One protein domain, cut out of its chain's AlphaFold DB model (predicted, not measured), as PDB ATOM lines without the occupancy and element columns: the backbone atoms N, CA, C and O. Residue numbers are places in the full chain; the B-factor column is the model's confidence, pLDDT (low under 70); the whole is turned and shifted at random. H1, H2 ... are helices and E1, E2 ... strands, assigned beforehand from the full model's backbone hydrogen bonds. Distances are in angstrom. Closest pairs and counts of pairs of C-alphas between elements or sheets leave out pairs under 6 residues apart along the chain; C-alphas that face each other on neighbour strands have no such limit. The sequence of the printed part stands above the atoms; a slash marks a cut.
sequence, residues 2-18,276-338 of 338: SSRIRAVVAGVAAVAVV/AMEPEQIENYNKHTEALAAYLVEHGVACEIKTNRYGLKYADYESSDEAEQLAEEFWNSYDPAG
ATOM      1  N   SER A   2      28.730 -14.856   5.118       24.39
ATOM      2  CA  SER A   2      28.936 -13.547   5.744       24.39
ATOM      3  C   SER A   2      27.585 -13.208   6.364       24.39
ATOM      4  O   SER A   2      26.608 -13.096   5.620       24.39
ATOM      5  N   SER A   3      27.502 -13.216   7.699       23.17
ATOM      6  CA  SER A   3      26.330 -12.677   8.390       23.17
ATOM      7  C   SER A   3      26.379 -11.160   8.210       23.17
ATOM      8  O   SER A   3      27.454 -10.558   8.202       23.17
ATOM      9  N   ARG A   4      25.228 -10.578   7.884       26.66
ATOM     10  CA  ARG A   4      25.044  -9.142   7.701       26.66
ATOM     11  C   ARG A   4      24.295  -8.688   8.941       26.66
ATOM     12  O   ARG A   4      23.172  -9.134   9.136       26.66
ATOM     13  N   ILE A   5      24.966  -7.909   9.773       27.80
ATOM     14  CA  ILE A   5      24.439  -7.296  10.993       27.80
ATOM     15  C   ILE A   5      23.885  -5.930  10.567       27.80
ATOM     16  O   ILE A   5      24.593  -5.230   9.853       27.80
ATOM     17  N   ARG A   6      22.637  -5.599  10.923       34.53
ATOM     18  CA  ARG A   6      21.917  -4.356  10.555       34.53
ATOM     19  C   ARG A   6      21.453  -3.504  11.753       34.53
ATOM     20  O   ARG A   6      20.326  -3.680  12.188       34.53
ATOM     21  N   ALA A   7      22.239  -2.610  12.344       30.34
ATOM     22  CA  ALA A   7      21.783  -1.898  13.548       30.34
ATOM     23  C   ALA A   7      20.464  -1.129  13.322       30.34
ATOM     24  O   ALA A   7      20.382  -0.203  12.517       30.34
ATOM     25  N   VAL A   8      19.423  -1.491  14.077       34.03
ATOM     26  CA  VAL A   8      18.174  -0.730  14.125       34.03
ATOM     27  C   VAL A   8      18.310   0.341  15.207       34.03
ATOM     28  O   VAL A   8      18.297   0.060  16.409       34.03
ATOM     29  N   VAL A   9      18.447   1.594  14.756       32.00
ATOM     30  CA  VAL A   9      18.310   2.783  15.604       32.00
ATOM     31  C   VAL A   9      16.845   2.913  15.975       32.00
ATOM     32  O   VAL A   9      15.953   3.161  15.168       32.00
ATOM     33  N   ALA A  10      16.620   2.686  17.243       28.53
ATOM     34  CA  ALA A  10      15.345   2.410  17.826       28.53
ATOM     35  C   ALA A  10      14.860   3.706  18.518       28.53
ATOM     36  O   ALA A  10      15.407   4.126  19.533       28.53
ATOM     37  N   GLY A  11      13.878   4.373  17.900       26.39
ATOM     38  CA  GLY A  11      12.788   5.112  18.563       26.39
ATOM     39  C   GLY A  11      13.054   6.318  19.470       26.39
ATOM     40  O   GLY A  11      12.210   6.671  20.287       26.39
ATOM     41  N   VAL A  12      14.130   7.057  19.253       25.67
ATOM     42  CA  VAL A  12      13.991   8.512  19.104       25.67
ATOM     43  C   VAL A  12      14.345   8.743  17.660       25.67
ATOM     44  O   VAL A  12      15.357   8.193  17.233       25.67
ATOM     45  N   ALA A  13      13.487   9.448  16.912       26.66
ATOM     46  CA  ALA A  13      13.727   9.823  15.525       26.66
ATOM     47  C   ALA A  13      15.228   9.983  15.319       26.66
ATOM     48  O   ALA A  13      15.799  10.932  15.863       26.66
ATOM     49  N   ALA A  14      15.850   9.017  14.627       24.52
ATOM     50  CA  ALA A  14      17.188   9.198  14.115       24.52
ATOM     51  C   ALA A  14      17.101  10.565  13.461       24.52
ATOM     52  O   ALA A  14      16.292  10.770  12.546       24.52
ATOM     53  N   VAL A  15      17.777  11.547  14.058       26.50
ATOM     54  CA  VAL A  15      17.962  12.825  13.411       26.50
ATOM     55  C   VAL A  15      18.775  12.404  12.213       26.50
ATOM     56  O   VAL A  15      19.967  12.141  12.309       26.50
ATOM     57  N   ALA A  16      18.062  12.165  11.115       22.64
ATOM     58  CA  ALA A  16      18.629  12.112   9.804       22.64
ATOM     59  C   ALA A  16      19.399  13.418   9.737       22.64
ATOM     60  O   ALA A  16      18.804  14.492   9.610       22.64
ATOM     61  N   VAL A  17      20.708  13.321   9.951       26.69
ATOM     62  CA  VAL A  17      21.658  14.346   9.575       26.69
ATOM     63  C   VAL A  17      21.598  14.327   8.065       26.69
ATOM     64  O   VAL A  17      22.338  13.640   7.369       26.69
ATOM     65  N   VAL A  18      20.566  15.005   7.580       22.67
ATOM     66  CA  VAL A  18      20.520  15.580   6.266       22.67
ATOM     67  C   VAL A  18      21.632  16.618   6.323       22.67
ATOM     68  O   VAL A  18      21.411  17.750   6.744       22.67
ATOM     69  N   ALA A 276      24.602  19.168  19.177       78.81
ATOM     70  CA  ALA A 276      24.672  18.933  20.610       78.81
ATOM     71  C   ALA A 276      23.269  18.753  21.206       78.81
ATOM     72  O   ALA A 276      22.380  19.587  21.022       78.81
ATOM     73  N   MET A 277      23.088  17.668  21.960       76.75
ATOM     74  CA  MET A 277      21.868  17.446  22.729       76.75
ATOM     75  C   MET A 277      21.981  18.086  24.109       76.75
ATOM     76  O   MET A 277      23.012  17.991  24.782       76.75
ATOM     77  N   GLU A 278      20.882  18.680  24.565       82.62
ATOM     78  CA  GLU A 278      20.763  19.167  25.933       82.62
ATOM     79  C   GLU A 278      20.750  17.994  26.934       82.62
ATOM     80  O   GLU A 278      20.280  16.899  26.605       82.62
ATOM     81  N   PRO A 279      21.192  18.191  28.192       84.25
ATOM     82  CA  PRO A 279      21.280  17.109  29.178       84.25
ATOM     83  C   PRO A 279      19.979  16.320  29.392       84.25
ATOM     84  O   PRO A 279      20.017  15.100  29.526       84.25
ATOM     85  N   GLU A 280      18.827  16.995  29.386       79.12
ATOM     86  CA  GLU A 280      17.510  16.352  29.523       79.12
ATOM     87  C   GLU A 280      17.167  15.478  28.304       79.12
ATOM     88  O   GLU A 280      16.585  14.402  28.446       79.12
ATOM     89  N   GLN A 281      17.582  15.893  27.104       78.62
ATOM     90  CA  GLN A 281      17.400  15.105  25.883       78.62
ATOM     91  C   GLN A 281      18.271  13.847  25.913       78.62
ATOM     92  O   GLN A 281      17.786  12.769  25.571       78.62
ATOM     93  N   ILE A 282      19.518  13.967  26.385       81.56
ATOM     94  CA  ILE A 282      20.420  12.826  26.587       81.56
ATOM     95  C   ILE A 282      19.817  11.850  27.603       81.56
ATOM     96  O   ILE A 282      19.804  10.646  27.361       81.56
ATOM     97  N   GLU A 283      19.292  12.341  28.729       83.06
ATOM     98  CA  GLU A 283      18.658  11.493  29.745       83.06
ATOM     99  C   GLU A 283      17.439  10.747  29.188       83.06
ATOM    100  O   GLU A 283      17.329   9.531  29.366       83.06
ATOM    101  N   ASN A 284      16.558  11.447  28.470       80.94
ATOM    102  CA  ASN A 284      15.368  10.846  27.878       80.94
ATOM    103  C   ASN A 284      15.724   9.798  26.811       80.94
ATOM    104  O   ASN A 284      15.205   8.683  26.836       80.94
ATOM    105  N   TYR A 285      16.664  10.125  25.918       83.56
ATOM    106  CA  TYR A 285      17.184   9.188  24.925       83.56
ATOM    107  C   TYR A 285      17.760   7.938  25.595       83.56
ATOM    108  O   TYR A 285      17.380   6.815  25.271       83.56
ATOM    109  N   ASN A 286      18.612   8.131  26.602       90.00
ATOM    110  CA  ASN A 286      19.245   7.046  27.337       90.00
ATOM    111  C   ASN A 286      18.229   6.123  28.010       90.00
ATOM    112  O   ASN A 286      18.380   4.907  27.932       90.00
ATOM    113  N   LYS A 287      17.188   6.684  28.636       88.81
ATOM    114  CA  LYS A 287      16.110   5.904  29.253       88.81
ATOM    115  C   LYS A 287      15.420   5.004  28.225       88.81
ATOM    116  O   LYS A 287      15.126   3.849  28.526       88.81
ATOM    117  N   HIS A 288      15.176   5.516  27.021       86.81
ATOM    118  CA  HIS A 288      14.539   4.758  25.944       86.81
ATOM    119  C   HIS A 288      15.446   3.653  25.404       86.81
ATOM    120  O   HIS A 288      15.003   2.513  25.274       86.81
ATOM    121  N   THR A 289      16.722   3.957  25.169       90.88
ATOM    122  CA  THR A 289      17.703   2.955  24.741       90.88
ATOM    123  C   THR A 289      17.841   1.837  25.774       90.88
ATOM    124  O   THR A 289      17.865   0.660  25.419       90.88
ATOM    125  N   GLU A 290      17.900   2.175  27.064       93.75
ATOM    126  CA  GLU A 290      17.982   1.180  28.138       93.75
ATOM    127  C   GLU A 290      16.725   0.308  28.221       93.75
ATOM    128  O   GLU A 290      16.838  -0.901  28.430       93.75
ATOM    129  N   ALA A 291      15.542   0.895  28.024       92.25
ATOM    130  CA  ALA A 291      14.284   0.157  28.000       92.25
ATOM    131  C   ALA A 291      14.213  -0.821  26.816       92.25
ATOM    132  O   ALA A 291      13.853  -1.982  27.012       92.25
ATOM    133  N   LEU A 292      14.631  -0.392  25.620       92.25
ATOM    134  CA  LEU A 292      14.743  -1.277  24.461       92.25
ATOM    135  C   LEU A 292      15.728  -2.416  24.729       92.25
ATOM    136  O   LEU A 292      15.397  -3.575  24.502       92.25
ATOM    137  N   ALA A 293      16.940  -2.106  25.197       94.75
ATOM    138  CA  ALA A 293      17.955  -3.126  25.439       94.75
ATOM    139  C   ALA A 293      17.469  -4.165  26.459       94.75
ATOM    140  O   ALA A 293      17.661  -5.363  26.262       94.75
ATOM    141  N   ALA A 294      16.778  -3.723  27.515       96.38
ATOM    142  CA  ALA A 294      16.144  -4.620  28.473       96.38
ATOM    143  C   ALA A 294      15.070  -5.503  27.816       96.38
ATOM    144  O   ALA A 294      15.064  -6.711  28.049       96.38
ATOM    145  N   TYR A 295      14.210  -4.927  26.967       94.94
ATOM    146  CA  TYR A 295      13.178  -5.665  26.236       94.94
ATOM    147  C   TYR A 295      13.779  -6.718  25.296       94.94
ATOM    148  O   TYR A 295      13.358  -7.873  25.315       94.94
ATOM    149  N   LEU A 296      14.808  -6.359  24.524       95.31
ATOM    150  CA  LEU A 296      15.509  -7.281  23.627       95.31
ATOM    151  C   LEU A 296      16.136  -8.448  24.404       95.31
ATOM    152  O   LEU A 296      15.949  -9.609  24.032       95.31
ATOM    153  N   VAL A 297      16.794  -8.162  25.531       97.44
ATOM    154  CA  VAL A 297      17.371  -9.196  26.407       97.44
ATOM    155  C   VAL A 297      16.296 -10.108  27.000       97.44
ATOM    156  O   VAL A 297      16.492 -11.323  27.055       97.44
ATOM    157  N   GLU A 298      15.152  -9.561  27.419       97.69
ATOM    158  CA  GLU A 298      14.019 -10.349  27.924       97.69
ATOM    159  C   GLU A 298      13.478 -11.325  26.868       97.69
ATOM    160  O   GLU A 298      13.092 -12.447  27.200       97.69
ATOM    161  N   HIS A 299      13.538 -10.936  25.595       97.38
ATOM    162  CA  HIS A 299      13.098 -11.741  24.457       97.38
ATOM    163  C   HIS A 299      14.220 -12.600  23.851       97.38
ATOM    164  O   HIS A 299      14.055 -13.187  22.785       97.38
ATOM    165  N   GLY A 300      15.347 -12.746  24.554       96.75
ATOM    166  CA  GLY A 300      16.421 -13.670  24.185       96.75
ATOM    167  C   GLY A 300      17.403 -13.141  23.138       96.75
ATOM    168  O   GLY A 300      18.273 -13.897  22.704       96.75
ATOM    169  N   VAL A 301      17.316 -11.862  22.769       96.62
ATOM    170  CA  VAL A 301      18.287 -11.194  21.896       96.62
ATOM    171  C   VAL A 301      19.456 -10.694  22.742       96.62
ATOM    172  O   VAL A 301      19.277  -9.974  23.725       96.62
ATOM    173  N   ALA A 302      20.680 -11.077  22.377       95.69
ATOM    174  CA  ALA A 302      21.873 -10.546  23.026       95.69
ATOM    175  C   ALA A 302      22.022  -9.058  22.681       95.69
ATOM    176  O   ALA A 302      22.152  -8.708  21.510       95.69
ATOM    177  N   CYS A 303      22.010  -8.204  23.704       94.75
ATOM    178  CA  CYS A 303      22.165  -6.762  23.568       94.75
ATOM    179  C   CYS A 303      23.140  -6.237  24.629       94.75
ATOM    180  O   CYS A 303      23.060  -6.609  25.802       94.75
ATOM    181  N   GLU A 304      24.042  -5.353  24.220       96.19
ATOM    182  CA  GLU A 304      24.949  -4.582  25.067       96.19
ATOM    183  C   GLU A 304      24.578  -3.095  24.994       96.19
ATOM    184  O   GLU A 304      24.063  -2.625  23.985       96.19
ATOM    185  N   ILE A 305      24.820  -2.338  26.067       97.19
ATOM    186  CA  ILE A 305      24.735  -0.876  26.024       97.19
ATOM    187  C   ILE A 305      26.143  -0.312  25.882       97.19
ATOM    188  O   ILE A 305      26.981  -0.497  26.768       97.19
ATOM    189  N   LYS A 306      26.374   0.442  24.810       96.12
ATOM    190  CA  LYS A 306      27.578   1.252  24.613       96.12
ATOM    191  C   LYS A 306      27.291   2.711  24.931       96.12
ATOM    192  O   LYS A 306      26.143   3.145  24.926       96.12
ATOM    193  N   THR A 307      28.319   3.481  25.273       95.19
ATOM    194  CA  THR A 307      28.163   4.892  25.647       95.19
ATOM    195  C   THR A 307      29.276   5.727  25.037       95.19
ATOM    196  O   THR A 307      30.448   5.377  25.174       95.19
ATOM    197  N   ASN A 308      28.918   6.824  24.370       91.25
ATOM    198  CA  ASN A 308      29.887   7.744  23.771       91.25
ATOM    199  C   ASN A 308      30.493   8.709  24.806       91.25
ATOM    200  O   ASN A 308      30.090   8.739  25.974       91.25
ATOM    201  N   ARG A 309      31.463   9.537  24.390       93.12
ATOM    202  CA  ARG A 309      32.137  10.499  25.290       93.12
ATOM    203  C   ARG A 309      31.212  11.553  25.914       93.12
ATOM    204  O   ARG A 309      31.601  12.172  26.903       93.12
ATOM    205  N   TYR A 310      30.023  11.754  25.348       90.38
ATOM    206  CA  TYR A 310      29.012  12.707  25.813       90.38
ATOM    207  C   TYR A 310      27.957  12.071  26.726       90.38
ATOM    208  O   TYR A 310      27.095  12.768  27.253       90.38
ATOM    209  N   GLY A 311      28.043  10.758  26.964       91.44
ATOM    210  CA  GLY A 311      27.110  10.032  27.822       91.44
ATOM    211  C   GLY A 311      25.860   9.519  27.105       91.44
ATOM    212  O   GLY A 311      24.958   9.035  27.784       91.44
ATOM    213  N   LEU A 312      25.799   9.593  25.773       90.38
ATOM    214  CA  LEU A 312      24.702   9.048  24.972       90.38
ATOM    215  C   LEU A 312      24.853   7.527  24.828       90.38
ATOM    216  O   LEU A 312      25.944   7.042  24.513       90.38
ATOM    217  N   LYS A 313      23.778   6.781  25.090       91.06
ATOM    218  CA  LYS A 313      23.755   5.314  25.148       91.06
ATOM    219  C   LYS A 313      23.172   4.702  23.888       91.06
ATOM    220  O   LYS A 313      22.092   5.091  23.468       91.06
ATOM    221  N   TYR A 314      23.809   3.658  23.380       92.12
ATOM    222  CA  TYR A 314      23.370   2.915  22.202       92.12
ATOM    223  C   TYR A 314      23.164   1.446  22.557       92.12
ATOM    224  O   TYR A 314      23.970   0.870  23.287       92.12
ATOM    225  N   ALA A 315      22.086   0.854  22.045       92.69
ATOM    226  CA  ALA A 315      21.822  -0.574  22.144       92.69
ATOM    227  C   ALA A 315      22.542  -1.288  20.993       92.69
ATOM    228  O   ALA A 315      22.172  -1.120  19.835       92.69
ATOM    229  N   ASP A 316      23.577  -2.053  21.323       95.31
ATOM    230  CA  ASP A 316      24.358  -2.870  20.399       95.31
ATOM    231  C   ASP A 316      23.864  -4.316  20.452       95.31
ATOM    232  O   ASP A 316      24.025  -5.010  21.456       95.31
ATOM    233  N   TYR A 317      23.210  -4.760  19.385       91.75
ATOM    234  CA  TYR A 317      22.682  -6.109  19.249       91.75
ATOM    235  C   TYR A 317      22.868  -6.604  17.820       91.75
ATOM    236  O   TYR A 317      22.850  -5.835  16.857       91.75
ATOM    237  N   GLU A 318      23.021  -7.922  17.674       89.44
ATOM    238  CA  GLU A 318      23.051  -8.532  16.351       89.44
ATOM    239  C   GLU A 318      21.668  -8.410  15.724       89.44
ATOM    240  O   GLU A 318      20.709  -9.087  16.107       89.44
ATOM    241  N   SER A 319      21.567  -7.528  14.743       79.69
ATOM    242  CA  SER A 319      20.319  -7.378  14.035       79.69
ATOM    243  C   SER A 319      20.086  -8.524  13.067       79.69
ATOM    244  O   SER A 319      20.884  -8.840  12.178       79.69
ATOM    245  N   SER A 320      18.947  -9.143  13.306       89.50
ATOM    246  CA  SER A 320      18.340 -10.239  12.585       89.50
ATOM    247  C   SER A 320      16.873  -9.879  12.393       89.50
ATOM    248  O   SER A 320      16.347  -9.085  13.170       89.50
ATOM    249  N   ASP A 321      16.189 -10.497  11.429       89.62
ATOM    250  CA  ASP A 321      14.756 -10.247  11.197       89.62
ATOM    251  C   ASP A 321      13.926 -10.353  12.501       89.62
ATOM    252  O   ASP A 321      12.980  -9.598  12.704       89.62
ATOM    253  N   GLU A 322      14.309 -11.258  13.413       92.19
ATOM    254  CA  GLU A 322      13.691 -11.412  14.738       92.19
ATOM    255  C   GLU A 322      13.976 -10.220  15.664       92.19
ATOM    256  O   GLU A 322      13.054  -9.676  16.267       92.19
ATOM    257  N   ALA A 323      15.233  -9.779  15.757       89.88
ATOM    258  CA  ALA A 323      15.599  -8.622  16.573       89.88
ATOM    259  C   ALA A 323      14.990  -7.313  16.038       89.88
ATOM    260  O   ALA A 323      14.538  -6.490  16.831       89.88
ATOM    261  N   GLU A 324      14.926  -7.134  14.713       87.31
ATOM    262  CA  GLU A 324      14.280  -5.976  14.078       87.31
ATOM    263  C   GLU A 324      12.776  -5.953  14.389       87.31
ATOM    264  O   GLU A 324      12.242  -4.919  14.793       87.31
ATOM    265  N   GLN A 325      12.104  -7.105  14.277       90.69
ATOM    266  CA  GLN A 325      10.682  -7.224  14.594       90.69
ATOM    267  C   GLN A 325      10.395  -6.934  16.074       90.69
ATOM    268  O   GLN A 325       9.427  -6.240  16.383       90.69
ATOM    269  N   LEU A 326      11.235  -7.430  16.988       92.56
ATOM    270  CA  LEU A 326      11.111  -7.153  18.421       92.56
ATOM    271  C   LEU A 326      11.348  -5.674  18.741       92.56
ATOM    272  O   LEU A 326      10.626  -5.097  19.552       92.56
ATOM    273  N   ALA A 327      12.330  -5.039  18.096       88.50
ATOM    274  CA  ALA A 327      12.552  -3.606  18.247       88.50
ATOM    275  C   ALA A 327      11.339  -2.802  17.750       88.50
ATOM    276  O   ALA A 327      10.888  -1.888  18.438       88.50
ATOM    277  N   GLU A 328      10.766  -3.153  16.596       88.50
ATOM    278  CA  GLU A 328       9.550  -2.518  16.077       88.50
ATOM    279  C   GLU A 328       8.344  -2.726  17.015       88.50
ATOM    280  O   GLU A 328       7.601  -1.782  17.294       88.50
ATOM    281  N   GLU A 329       8.156  -3.938  17.546       88.81
ATOM    282  CA  GLU A 329       7.108  -4.249  18.527       88.81
ATOM    283  C   GLU A 329       7.251  -3.405  19.797       88.81
ATOM    284  O   GLU A 329       6.261  -2.836  20.278       88.81
ATOM    285  N   PHE A 330       8.479  -3.269  20.305       90.56
ATOM    286  CA  PHE A 330       8.775  -2.394  21.428       90.56
ATOM    287  C   PHE A 330       8.319  -0.964  21.125       90.56
ATOM    288  O   PHE A 330       7.495  -0.438  21.861       90.56
ATOM    289  N   TRP A 331       8.732  -0.348  20.015       85.06
ATOM    290  CA  TRP A 331       8.345   1.046  19.726       85.06
ATOM    291  C   TRP A 331       6.861   1.254  19.474       85.06
ATOM    292  O   TRP A 331       6.326   2.307  19.810       85.06
ATOM    293  N   ASN A 332       6.186   0.257  18.915       84.38
ATOM    294  CA  ASN A 332       4.745   0.320  18.705       84.38
ATOM    295  C   ASN A 332       3.946   0.207  20.013       84.38
ATOM    296  O   ASN A 332       2.795   0.648  20.061       84.38
ATOM    297  N   SER A 333       4.521  -0.395  21.056       83.19
ATOM    298  CA  SER A 333       3.859  -0.627  22.347       83.19
ATOM    299  C   SER A 333       4.386   0.249  23.485       83.19
ATOM    300  O   SER A 333       3.714   0.382  24.510       83.19
ATOM    301  N   TYR A 334       5.561   0.853  23.316       79.00
ATOM    302  CA  TYR A 334       6.236   1.633  24.336       79.00
ATOM    303  C   TYR A 334       5.557   2.991  24.521       79.00
ATOM    304  O   TYR A 334       5.648   3.884  23.677       79.00
ATOM    305  N   ASP A 335       4.887   3.144  25.662       73.62
ATOM    306  CA  ASP A 335       4.423   4.435  26.150       73.62
ATOM    307  C   ASP A 335       5.494   5.030  27.084       73.62
ATOM    308  O   ASP A 335       5.706   4.503  28.182       73.62
ATOM    309  N   PRO A 336       6.181   6.119  26.697       59.00
ATOM    310  CA  PRO A 336       7.163   6.774  27.565       59.00
ATOM    311  C   PRO A 336       6.556   7.328  28.859       59.00
ATOM    312  O   PRO A 336       7.310   7.591  29.805       59.00
ATOM    313  N   ALA A 337       5.232   7.530  28.895       51.41
ATOM    314  CA  ALA A 337       4.526   8.132  30.016       51.41
ATOM    315  C   ALA A 337       4.213   7.147  31.151       51.41
ATOM    316  O   ALA A 337       4.128   7.616  32.283       51.41
ATOM    317  N   GLY A 338       4.116   5.835  30.869       46.19
ATOM    318  CA  GLY A 338       3.925   4.760  31.861       46.19
ATOM    319  C   GLY A 338       2.716   4.900  32.782       46.19
ATOM    320  O   GLY A 338       2.816   5.648  33.780       46.19
TER     321      GLY A 338
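AT A GLANCE: This is residues 2 to 18 and 276 to 338 of the 338 residues of an uncharacterized protein of Arachnia propionica (UniProt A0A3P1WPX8). One long helix, H1, packs with its residues 282 to 297 on the hairpin of E1 and E2, and the stretch of residues 2 to 18, which has no named element, has C-alphas 4 to 24 A from the mean of all C-alphas, with its residues 13 to 18 sticking out. A shorter helix, H2, packs steeply tilted on residues 292 to 296 of H1. The printed part has 80 residues with two named helices and two named strands, in the order H1, E1, E2, H2, the strands forming an antiparallel sheet, E1 - E2; the class is mixed, helices and strands. The whole is compact, with a radius of gyration of the C-alphas of 12.8 A and spans of 37 by 33 by 24 A.

HOW THE PARTS SIT: E1, residues 303 to 307, and E2, residues 313 to 317, form an antiparallel hairpin at 150 degrees, with N 304 and O 316 2.8 A apart and N 306 and O 314 2.9 A apart, both within hydrogen-bond range. The closest C-alphas of H1, residues 279 to 298, and E2 are those of Asn 286 and Lys 313, 5.3 A apart. Those of H1 and E1 are Ala 293 and Cys 303, 5.9 A apart. H2, residues 321 to 333, touches H1 with residues 292 to 296 of H1 alone, closest at the C-alphas of Leu 292 and Phe 330, 6.8 A, at a steep tilt of 54 degrees, opposite ways. E1 and H2 are apart. In H1 and H2 every O i to N i+4 pair is within hydrogen-bond range.

IN THESE COORDINATES: H1 begins at C-alpha 279 (21.280, 17.109, 29.178) and is 28.4 A long. E1 measures 13.3 A and E2 12.9 A. H2 is 18.3 A long and ends at C-alpha 333 (3.859, -0.627, 22.347).

THE WHOLE: The C-alphas farthest apart, of Ser 2 and Ala 337, are 40.7 A apart. Residues 19 to 275 are not printed, and C-alphas 18 and 276 are 15.3 A apart across the cut. The links H1 to E1, E1 to E2 and E2 to H2 are tight. Residues 2 to 18 and 336 to 338 are under pLDDT 70.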